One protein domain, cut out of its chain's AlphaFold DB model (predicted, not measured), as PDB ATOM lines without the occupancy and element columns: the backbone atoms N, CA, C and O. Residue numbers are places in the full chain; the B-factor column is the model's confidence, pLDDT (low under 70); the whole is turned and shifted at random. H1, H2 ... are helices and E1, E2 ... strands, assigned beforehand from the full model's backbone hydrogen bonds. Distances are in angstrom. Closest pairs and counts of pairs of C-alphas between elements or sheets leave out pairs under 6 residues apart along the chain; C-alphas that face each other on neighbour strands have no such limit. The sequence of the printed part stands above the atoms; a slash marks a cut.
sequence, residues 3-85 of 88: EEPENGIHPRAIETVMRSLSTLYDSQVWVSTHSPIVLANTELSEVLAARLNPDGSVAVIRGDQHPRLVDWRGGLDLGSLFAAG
ATOM      1  N   GLU A   3     166.100 153.467 149.857       82.00
ATOM      2  CA  GLU A   3     166.168 154.219 148.605       82.00
ATOM      3  C   GLU A   3     167.625 154.369 148.182       82.00
ATOM      4  O   GLU A   3     168.460 154.741 149.004       82.00
ATOM      5  N   GLU A   4     167.918 154.025 146.927       85.94
ATOM      6  CA  GLU A   4     169.229 154.168 146.283       85.94
ATOM      7  C   GLU A   4     170.403 153.666 147.154       85.94
ATOM      8  O   GLU A   4     171.306 154.442 147.490       85.94
ATOM      9  N   PRO A   5     170.427 152.372 147.551       82.94
ATOM     10  CA  PRO A   5     171.494 151.816 148.393       82.94
ATOM     11  C   PRO A   5     172.894 151.935 147.770       82.94
ATOM     12  O   PRO A   5     173.892 151.763 148.461       82.94
ATOM     13  N   GLU A   6     172.995 152.217 146.475       88.25
ATOM     14  CA  GLU A   6     174.238 152.519 145.775       88.25
ATOM     15  C   GLU A   6     174.861 153.880 146.147       88.25
ATOM     16  O   GLU A   6     176.070 154.065 145.970       88.25
ATOM     17  N   ASN A   7     174.080 154.838 146.658       87.12
ATOM     18  CA  ASN A   7     174.543 156.210 146.852       87.12
ATOM     19  C   ASN A   7     175.599 156.310 147.958       87.12
ATOM     20  O   ASN A   7     175.377 155.962 149.116       87.12
ATOM     21  N   GLY A   8     176.779 156.827 147.597       84.94
ATOM     22  CA  GLY A   8     177.911 156.977 148.517       84.94
ATOM     23  C   GLY A   8     178.637 155.669 148.851       84.94
ATOM     24  O   GLY A   8     179.575 155.686 149.649       84.94
ATOM     25  N   ILE A   9     178.254 154.548 148.229       88.25
ATOM     26  CA  ILE A   9     178.880 153.242 148.430       88.25
ATOM     27  C   ILE A   9     179.789 152.924 147.243       88.25
ATOM     28  O   ILE A   9     179.430 153.082 146.078       88.25
ATOM     29  N   HIS A  10     181.002 152.454 147.532       89.75
ATOM     30  CA  HIS A  10     181.904 151.999 146.481       89.75
ATOM     31  C   HIS A  10     181.249 150.846 145.688       89.75
ATOM     32  O   HIS A  10     180.750 149.917 146.320       89.75
ATOM     33  N   PRO A  11     181.318 150.806 144.341       83.88
ATOM     34  CA  PRO A  11     180.662 149.786 143.510       83.88
ATOM     35  C   PRO A  11     180.827 148.336 143.988       83.88
ATOM     36  O   PRO A  11     179.878 147.563 144.019       83.88
ATOM     37  N   ARG A  12     182.037 147.978 144.439       86.19
ATOM     38  CA  ARG A  12     182.354 146.635 144.971       86.19
ATOM     39  C   ARG A  12     181.674 146.289 146.300       86.19
ATOM     40  O   ARG A  12     181.633 145.122 146.659       86.19
ATOM     41  N   ALA A  13     181.203 147.275 147.054       89.69
ATOM     42  CA  ALA A  13     180.526 147.060 148.328       89.69
ATOM     43  C   ALA A  13     179.004 146.889 148.168       89.69
ATOM     44  O   ALA A  13     178.366 146.376 149.084       89.69
ATOM     45  N   ILE A  14     178.431 147.249 147.010       91.06
ATOM     46  CA  ILE A  14     176.990 147.118 146.729       91.06
ATOM     47  C   ILE A  14     176.548 145.654 146.796       91.06
ATOM     48  O   ILE A  14     175.515 145.362 147.389       91.06
ATOM     49  N   GLU A  15     177.349 144.724 146.270       90.06
ATOM     50  CA  GLU A  15     177.063 143.286 146.366       90.06
ATOM     51  C   GLU A  15     176.868 142.852 147.828       90.06
ATOM     52  O   GLU A  15     175.892 142.181 148.160       90.06
ATOM     53  N   THR A  16     177.769 143.266 148.722       91.81
ATOM     54  CA  THR A  16     177.679 142.940 150.152       91.81
ATOM     55  C   THR A  16     176.416 143.516 150.782       91.81
ATOM     56  O   THR A  16     175.781 142.847 151.599       91.81
ATOM     57  N   VAL A  17     176.025 144.733 150.397       91.50
ATOM     58  CA  VAL A  17     174.783 145.363 150.866       91.50
ATOM     59  C   VAL A  17     173.573 144.563 150.394       91.50
ATOM     60  O   VAL A  17     172.758 144.163 151.222       91.50
ATOM     61  N   MET A  18     173.488 144.249 149.098       92.31
ATOM     62  CA  MET A  18     172.372 143.488 148.526       92.31
ATOM     63  C   MET A  18     172.257 142.091 149.137       92.31
ATOM     64  O   MET A  18     171.169 141.672 149.525       92.31
ATOM     65  N   ARG A  19     173.387 141.407 149.328       90.19
ATOM     66  CA  ARG A  19     173.448 140.117 150.023       90.19
ATOM     67  C   ARG A  19     172.995 140.218 151.477       90.19
ATOM     68  O   ARG A  19     172.319 139.327 151.969       90.19
ATOM     69  N   SER A  20     173.350 141.293 152.174       91.75
ATOM     70  CA  SER A  20     172.887 141.500 153.551       91.75
ATOM     71  C   SER A  20     171.371 141.700 153.589       91.75
ATOM     72  O   SER A  20     170.695 141.092 154.416       91.75
ATOM     73  N   LEU A  21     170.823 142.484 152.655       90.69
ATOM     74  CA  LEU A  21     169.381 142.706 152.545       90.69
ATOM     75  C   LEU A  21     168.616 141.418 152.202       90.69
ATOM     76  O   LEU A  21     167.557 141.189 152.779       90.69
ATOM     77  N   SER A  22     169.154 140.556 151.333       88.50
ATOM     78  CA  SER A  22     168.497 139.295 150.952       88.50
ATOM     79  C   SER A  22     168.498 138.233 152.057       88.50
ATOM     80  O   SER A  22     167.681 137.318 152.030       88.50
ATOM     81  N   THR A  23     169.373 138.357 153.062       90.00
ATOM     82  CA  THR A  23     169.412 137.439 154.219       90.00
ATOM     83  C   THR A  23     168.406 137.769 155.323       90.00
ATOM     84  O   THR A  23     168.338 137.049 156.321       90.00
ATOM     85  N   LEU A  24     167.624 138.843 155.182       87.81
ATOM     86  CA  LEU A  24     166.587 139.202 156.147       87.81
ATOM     87  C   LEU A  24     165.397 138.239 156.032       87.81
ATOM     88  O   LEU A  24     164.533 138.393 155.172       87.81
ATOM     89  N   TYR A  25     165.352 137.246 156.919       83.44
ATOM     90  CA  TYR A  25     164.232 136.308 157.013       83.44
ATOM     91  C   TYR A  25     162.945 137.004 157.489       83.44
ATOM     92  O   TYR A  25     162.988 137.998 158.220       83.44
ATOM     93  N   ASP A  26     161.795 136.477 157.053       85.88
ATOM     94  CA  ASP A  26     160.443 136.931 157.423       85.88
ATOM     95  C   ASP A  26     160.176 138.436 157.214       85.88
ATOM     96  O   ASP A  26     159.318 139.033 157.865       85.88
ATOM     97  N   SER A  27     160.908 139.064 156.290       87.81
ATOM     98  CA  SER A  27     160.808 140.494 155.988       87.81
ATOM     99  C   SER A  27     160.753 140.739 154.484       87.81
ATOM    100  O   SER A  27     161.414 140.059 153.705       87.81
ATOM    101  N   GLN A  28     159.993 141.754 154.066       90.25
ATOM    102  CA  GLN A  28     160.007 142.249 152.689       90.25
ATOM    103  C   GLN A  28     160.734 143.593 152.636       90.25
ATOM    104  O   GLN A  28     160.333 144.560 153.292       90.25
ATOM    105  N   VAL A  29     161.786 143.674 151.821       90.69
ATOM    106  CA  VAL A  29     162.532 144.913 151.592       90.69
ATOM    107  C   VAL A  29     162.236 145.437 150.195       90.69
ATOM    108  O   VAL A  29     162.449 144.754 149.201       90.69
ATOM    109  N   TRP A  30     161.769 146.680 150.136       92.38
ATOM    110  CA  TRP A  30     161.656 147.443 148.898       92.38
ATOM    111  C   TRP A  30     162.913 148.277 148.694       92.38
ATOM    112  O   TRP A  30     163.291 149.021 149.605       92.38
ATOM    113  N   VAL A  31     163.521 148.134 147.516       92.31
ATOM    114  CA  VAL A  31     164.720 148.849 147.073       92.31
ATOM    115  C   VAL A  31     164.365 149.634 145.813       92.31
ATOM    116  O   VAL A  31     163.964 149.032 144.818       92.31
ATOM    117  N   SER A  32     164.505 150.958 145.838       93.38
ATOM    118  CA  SER A  32     164.522 151.761 144.610       93.38
ATOM    119  C   SER A  32     165.964 151.934 144.139       93.38
ATOM    120  O   SER A  32     166.869 152.121 144.951       93.38
ATOM    121  N   THR A  33     166.194 151.825 142.834       90.50
ATOM    122  CA  THR A  33     167.535 151.938 142.256       90.50
ATOM    123  C   THR A  33     167.463 152.384 140.799       90.50
ATOM    124  O   THR A  33     166.520 152.052 140.076       90.50
ATOM    125  N   HIS A  34     168.496 153.099 140.365       89.00
ATOM    126  CA  HIS A  34     168.785 153.352 138.950       89.00
ATOM    127  C   HIS A  34     170.113 152.703 138.523       89.00
ATOM    128  O   HIS A  34     170.602 152.936 137.416       89.00
ATOM    129  N   SER A  35     170.714 151.896 139.403       87.88
ATOM    130  CA  SER A  35     172.042 151.329 139.240       87.88
ATOM    131  C   SER A  35     172.003 149.950 138.575       87.88
ATOM    132  O   SER A  35     171.435 149.004 139.132       87.88
ATOM    133  N   PRO A  36     172.705 149.763 137.440       87.00
ATOM    134  CA  PRO A  36     172.883 148.435 136.862       87.00
ATOM    135  C   PRO A  36     173.603 147.463 137.810       87.00
ATOM    136  O   PRO A  36     173.395 146.258 137.723       87.00
ATOM    137  N   ILE A  37     174.420 147.961 138.745       88.31
ATOM    138  CA  ILE A  37     175.144 147.113 139.706       88.31
ATOM    139  C   ILE A  37     174.180 146.484 140.714       88.31
ATOM    140  O   ILE A  37     174.361 145.329 141.094       88.31
ATOM    141  N   VAL A  38     173.142 147.216 141.126       90.38
ATOM    142  CA  VAL A  38     172.091 146.664 141.989       90.38
ATOM    143  C   VAL A  38     171.308 145.601 141.222       90.38
ATOM    144  O   VAL A  38     171.170 144.490 141.724       90.38
ATOM    145  N   LEU A  39     170.902 145.889 139.978       89.31
ATOM    146  CA  LEU A  39     170.181 144.933 139.126       89.31
ATOM    147  C   LEU A  39     170.970 143.643 138.851       89.31
ATOM    148  O   LEU A  39     170.381 142.569 138.767       89.31
ATOM    149  N   ALA A  40     172.299 143.719 138.748       87.88
ATOM    150  CA  ALA A  40     173.159 142.543 138.593       87.88
ATOM    151  C   ALA A  40     173.141 141.595 139.812       87.88
ATOM    152  O   ALA A  40     173.579 140.454 139.698       87.88
ATOM    153  N   ASN A  41     172.648 142.058 140.966       89.38
ATOM    154  CA  ASN A  41     172.553 141.301 142.217       89.38
ATOM    155  C   ASN A  41     171.099 140.948 142.594       89.38
ATOM    156  O   ASN A  41     170.829 140.642 143.754       89.38
ATOM    157  N   THR A  42     170.164 141.016 141.642       89.88
ATOM    158  CA  THR A  42     168.735 140.712 141.842       89.88
ATOM    159  C   THR A  42     168.241 139.712 140.808       89.88
ATOM    160  O   THR A  42     168.731 139.715 139.678       89.88
ATOM    161  N   GLU A  43     167.236 138.910 141.150       89.88
ATOM    162  CA  GLU A  43     166.566 138.044 140.178       89.88
ATOM    163  C   GLU A  43     165.513 138.820 139.379       89.88
ATOM    164  O   GLU A  43     164.839 139.712 139.896       89.88
ATOM    165  N   LEU A  44     165.294 138.450 138.114       89.56
ATOM    166  CA  LEU A  44     164.338 139.160 137.251       89.56
ATOM    167  C   LEU A  44     162.902 139.150 137.812       89.56
ATOM    168  O   LEU A  44     162.154 140.115 137.645       89.56
ATOM    169  N   SER A  45     162.517 138.077 138.504       91.06
ATOM    170  CA  SER A  45     161.211 137.943 139.162       91.06
ATOM    171  C   SER A  45     161.015 138.883 140.355       91.06
ATOM    172  O   SER A  45     159.885 139.065 140.805       91.06
ATOM    173  N   GLU A  46     162.096 139.463 140.877       91.56
ATOM    174  CA  GLU A  46     162.097 140.396 142.010       91.56
ATOM    175  C   GLU A  46     162.075 141.863 141.549       91.56
ATOM    176  O   GLU A  46     161.915 142.773 142.360       91.56
ATOM    177  N   VAL A  47     162.209 142.105 140.241       92.56
ATOM    178  CA  VAL A  47     162.287 143.447 139.662       92.56
ATOM    179  C   VAL A  47     160.900 143.969 139.292       92.56
ATOM    180  O   VAL A  47     160.083 143.275 138.684       92.56
ATOM    181  N   LEU A  48     160.658 145.245 139.589       94.25
ATOM    182  CA  LEU A  48     159.537 146.018 139.060       94.25
ATOM    183  C   LEU A  48     160.091 147.184 138.242       94.25
ATOM    184  O   LEU A  48     160.754 148.071 138.776       94.25
ATOM    185  N   ALA A  49     159.822 147.177 136.940       92.00
ATOM    186  CA  ALA A  49     160.230 148.230 136.024       92.00
ATOM    187  C   ALA A  49     159.150 149.314 135.977       92.00
ATOM    188  O   ALA A  49     158.021 149.055 135.552       92.00
ATOM    189  N   ALA A  50     159.499 150.525 136.410       92.56
ATOM    190  CA  ALA A  50     158.624 151.688 136.366       92.56
ATOM    191  C   ALA A  50     159.019 152.626 135.217       92.56
ATOM    192  O   ALA A  50     160.199 152.900 135.004       92.56
ATOM    193  N   ARG A  51     158.024 153.150 134.498       90.44
ATOM    194  CA  ARG A  51     158.207 154.141 133.432       90.44
ATOM    195  C   ARG A  51     157.187 155.262 133.573       90.44
ATOM    196  O   ARG A  51     155.997 154.998 133.733       90.44
ATOM    197  N   LEU A  52     157.658 156.503 133.449       92.56
ATOM    198  CA  LEU A  52     156.803 157.670 133.260       92.56
ATOM    199  C   LEU A  52     156.406 157.768 131.782       92.56
ATOM    200  O   LEU A  52     157.266 157.859 130.904       92.56
ATOM    201  N   ASN A  53     155.108 157.730 131.509       93.25
ATOM    202  CA  ASN A  53     154.560 157.889 130.171       93.25
ATOM    203  C   ASN A  53     154.502 159.375 129.775       93.25
ATOM    204  O   ASN A  53     154.432 160.247 130.645       93.25
ATOM    205  N   PRO A  54     154.471 159.692 128.465       93.75
ATOM    206  CA  PRO A  54     154.387 161.076 127.990       93.75
ATOM    207  C   PRO A  54     153.149 161.849 128.472       93.75
ATOM    208  O   PRO A  54     153.173 163.073 128.510       93.75
ATOM    209  N   ASP A  55     152.075 161.145 128.837       95.12
ATOM    210  CA  ASP A  55     150.840 161.719 129.384       95.12
ATOM    211  C   ASP A  55     150.906 161.986 130.902       95.12
ATOM    212  O   ASP A  55     149.928 162.439 131.494       95.12
ATOM    213  N   GLY A  56     152.050 161.711 131.537       93.88
ATOM    214  CA  GLY A  56     152.269 161.869 132.973       93.88
ATOM    215  C   GLY A  56     151.808 160.680 133.822       93.88
ATOM    216  O   GLY A  56     151.984 160.710 135.039       93.88
ATOM    217  N   SER A  57     151.246 159.627 133.220       95.94
ATOM    218  CA  SER A  57     150.916 158.392 133.937       95.94
ATOM    219  C   SER A  57     152.166 157.547 134.216       95.94
ATOM    220  O   SER A  57     153.174 157.652 133.519       95.94
ATOM    221  N   VAL A  58     152.113 156.681 135.232       94.44
ATOM    222  CA  VAL A  58     153.196 155.733 135.539       94.44
ATOM    223  C   VAL A  58     152.733 154.320 135.216       94.44
ATOM    224  O   VAL A  58     151.706 153.866 135.721       94.44
ATOM    225  N   ALA A  59     153.510 153.615 134.398       93.50
ATOM    226  CA  ALA A  59     153.358 152.183 134.178       93.50
ATOM    227  C   ALA A  59     154.366 151.423 135.044       93.50
ATOM    228  O   ALA A  59     155.539 151.790 135.091       93.50
ATOM    229  N   VAL A  60     153.913 150.353 135.700       93.94
ATOM    230  CA  VAL A  60     154.767 149.430 136.458       93.94
ATOM    231  C   VAL A  60     154.548 148.024 135.918       93.94
ATOM    232  O   VAL A  60     153.415 147.545 135.876       93.94
ATOM    233  N   ILE A  61     155.624 147.374 135.487       93.94
ATOM    234  CA  ILE A  61     155.603 146.029 134.906       93.94
ATOM    235  C   ILE A  61     156.579 145.155 135.690       93.94
ATOM    236  O   ILE A  61     157.677 145.594 136.036       93.94
ATOM    237  N   ARG A  62     156.193 143.910 135.981       93.38
ATOM    238  CA  ARG A  62     157.112 142.939 136.585       93.38
ATOM    239  C   ARG A  62     158.230 142.593 135.610       93.38
ATOM    240  O   ARG A  62     157.981 142.447 134.416       93.38
ATOM    241  N   GLY A  63     159.449 142.428 136.108       90.56
ATOM    242  CA  GLY A  63     160.613 142.124 135.280       90.56
ATOM    243  C   GLY A  63     160.412 140.871 134.424       90.56
ATOM    244  O   GLY A  63     160.675 140.898 133.224       90.56
ATOM    245  N   ASP A  64     159.835 139.820 135.009       89.62
ATOM    246  CA  ASP A  64     159.493 138.555 134.338       89.62
ATOM    247  C   ASP A  64     158.390 138.682 133.266       89.62
ATOM    248  O   ASP A  64     158.191 137.776 132.459       89.62
ATOM    249  N   GLN A  65     157.699 139.821 133.214       91.25
ATOM    250  CA  GLN A  65     156.683 140.162 132.215       91.25
ATOM    251  C   GLN A  65     157.146 141.271 131.262       91.25
ATOM    252  O   GLN A  65     156.379 141.720 130.406       91.25
ATOM    253  N   HIS A  66     158.386 141.744 131.397       89.31
ATOM    254  CA  HIS A  66     158.888 142.820 130.561       89.31
ATOM    255  C   HIS A  66     159.009 142.339 129.100       89.31
ATOM    256  O   HIS A  66     159.694 141.345 128.848       89.31
ATOM    257  N   PRO A  67     158.437 143.043 128.099       87.56
ATOM    258  CA  PRO A  67     158.383 142.565 126.710       87.56
ATOM    259  C   PRO A  67     159.744 142.224 126.089       87.56
ATOM    260  O   PRO A  67     159.831 141.382 125.205       87.56
ATOM    261  N   ARG A  68     160.819 142.881 126.548       85.50
ATOM    262  CA  ARG A  68     162.196 142.639 126.074       85.50
ATOM    263  C   ARG A  68     162.946 141.552 126.855       85.50
ATOM    264  O   ARG A  68     164.053 141.209 126.455       85.50
ATOM    265  N   LEU A  69     162.380 141.048 127.954       84.81
ATOM    266  CA  LEU A  69     163.010 140.062 128.843       84.81
ATOM    267  C   LEU A  69     162.174 138.796 129.081       84.81
ATOM    268  O   LEU A  69     162.692 137.854 129.664       84.81
ATOM    269  N   VAL A  70     160.925 138.730 128.617       83.56
ATOM    270  CA  VAL A  70     160.050 137.558 128.823       83.56
ATOM    271  C   VAL A  70     160.654 136.248 128.290       83.56
ATOM    272  O   VAL A  70     160.476 135.194 128.891       83.56
ATOM    273  N   ASP A  71     161.437 136.325 127.210       82.19
ATOM    274  CA  ASP A  71     162.151 135.184 126.619       82.19
ATOM    275  C   ASP A  71     163.634 135.109 127.033       82.19
ATOM    276  O   ASP A  71     164.390 134.274 126.525       82.19
ATOM    277  N   TRP A  72     164.093 135.989 127.929       82.00
ATOM    278  CA  TRP A  72     165.483 136.008 128.383       82.00
ATOM    279  C   TRP A  72     165.758 134.830 129.328       82.00
ATOM    280  O   TRP A  72     165.028 134.580 130.281       82.00
ATOM    281  N   ARG A  73     166.839 134.090 129.050       76.31
ATOM    282  CA  ARG A  73     167.185 132.824 129.730       76.31
ATOM    283  C   ARG A  73     168.444 132.901 130.601       76.31
ATOM    284  O   ARG A  73     169.113 131.889 130.780       76.31
ATOM    285  N   GLY A  74     168.824 134.084 131.082       74.06
ATOM    286  CA  GLY A  74     169.989 134.217 131.969       74.06
ATOM    287  C   GLY A  74     171.358 134.275 131.280       74.06
ATOM    288  O   GLY A  74     172.373 134.114 131.944       74.06
ATOM    289  N   GLY A  75     171.425 134.476 129.958       73.75
ATOM    290  CA  GLY A  75     172.702 134.439 129.220       73.75
ATOM    291  C   GLY A  75     173.643 135.628 129.477       73.75
ATOM    292  O   GLY A  75     174.856 135.476 129.391       73.75
ATOM    293  N   LEU A  76     173.091 136.801 129.786       76.31
ATOM    294  CA  LEU A  76     173.816 138.032 130.124       76.31
ATOM    295  C   LEU A  76     173.172 138.608 131.379       76.31
ATOM    296  O   LEU A  76     171.946 138.663 131.395       76.31
ATOM    297  N   ASP A  77     173.937 139.038 132.383       82.19
ATOM    298  CA  ASP A  77     173.370 139.564 133.629       82.19
ATOM    299  C   ASP A  77     172.485 140.806 133.399       82.19
ATOM    300  O   ASP A  77     172.639 141.555 132.426       82.19
ATOM    301  N   LEU A  78     171.535 141.024 134.310       80.62
ATOM    302  CA  LEU A  78     170.550 142.104 134.212       80.62
ATOM    303  C   LEU A  78     171.184 143.498 134.232       80.62
ATOM    304  O   LEU A  78     170.686 144.401 133.558       80.62
ATOM    305  N   GLY A  79     172.295 143.672 134.952       80.31
ATOM    306  CA  GLY A  79     173.032 144.932 134.979       80.31
ATOM    307  C   GLY A  79     173.610 145.280 133.613       80.31
ATOM    308  O   GLY A  79     173.455 146.405 133.138       80.31
ATOM    309  N   SER A  80     174.200 144.301 132.932       82.00
ATOM    310  CA  SER A  80     174.704 144.460 131.568       82.00
ATOM    311  C   SER A  80     173.588 144.770 130.563       82.00
ATOM    312  O   SER A  80     173.755 145.640 129.706       82.00
ATOM    313  N   LEU A  81     172.421 144.122 130.681       81.75
ATOM    314  CA  LEU A  81     171.254 144.426 129.842       81.75
ATOM    315  C   LEU A  81     170.754 145.860 130.051       81.75
ATOM    316  O   LEU A  81     170.450 146.565 129.084       81.75
ATOM    317  N   PHE A  82     170.690 146.299 131.307       80.56
ATOM    318  CA  PHE A  82     170.310 147.664 131.649       80.56
ATOM    319  C   PHE A  82     171.303 148.678 131.071       80.56
ATOM    320  O   PHE A  82     170.895 149.614 130.386       80.56
ATOM    321  N   ALA A  83     172.606 148.456 131.269       80.00
ATOM    322  CA  ALA A  83     173.663 149.329 130.761       80.00
ATOM    323  C   ALA A  83     173.683 149.421 129.223       80.00
ATOM    324  O   ALA A  83     174.019 150.465 128.670       80.00
ATOM    325  N   ALA A  84     173.275 148.356 128.527       81.38
ATOM    326  CA  ALA A  84     173.124 148.334 127.072       81.38
ATOM    327  C   ALA A  84     171.849 149.044 126.562       81.38
ATOM    328  O   ALA A  84     171.599 149.068 125.357       81.38
ATOM    329  N   GLY A  85     171.018 149.596 127.452       78.12
ATOM    330  CA  GLY A  85     169.775 150.280 127.092       78.12
ATOM    331  C   GLY A  85     168.638 149.335 126.684       78.12
ATOM    332  O   GLY A  85     167.687 149.726 126.001       78.12
TER     333      GLY A  85
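Overview. This is residues 3 to 85 of the 88 residues of the protein "AAA domain-containing protein, putative AbiEii toxin, Type IV TA system" of Sinosporangium album (UniProt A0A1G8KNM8). There is little regular structure: loops join a row of three helices, H1, H2 and H3, short H2 in the middle, to a two-stranded hairpin, E1 and E2, on the other side. Residues 23 to 28 stick out. The printed part has 83 residues, 32 in named elements, ordered H1, H2, E1, E2, H3; its class is mixed. It is compact, with radius of gyration of the C-alphas 13.6 A and spans 36 by 31 by 28 A.

Arrangement. Start at H1, residues 11 to 22; it touches H2, residues 36 to 39, closest at the C-alphas of Ile 14 and Val 38, 6.8 A. Next find the antiparallel hairpin of E1, residues 48 to 52, and E2, residues 58 to 62, where N 49 and O 61 are within hydrogen-bond range, 2.8 A. H3, residues 78 to 83, touches H2, closest at the C-alphas of Pro 36 and Gly 79, 4.0 A. Every O i to N i+4 pair is within range in H3, 6 of 8 in H1; H2 is too short for one.

Along the chain. Find C-alpha 11 at (180.662, 149.786, 143.510); H1 runs 17.7 A from there. E1 spans 13.3 A, E2 13.4 A. H3 ends at C-alpha 83, (173.663, 149.329, 130.761).

Size, cuts and confidence. The printed part has no cut. Links H1 to H2 and E2 to H3 are long. No printed residue is under 70 in pLDDT.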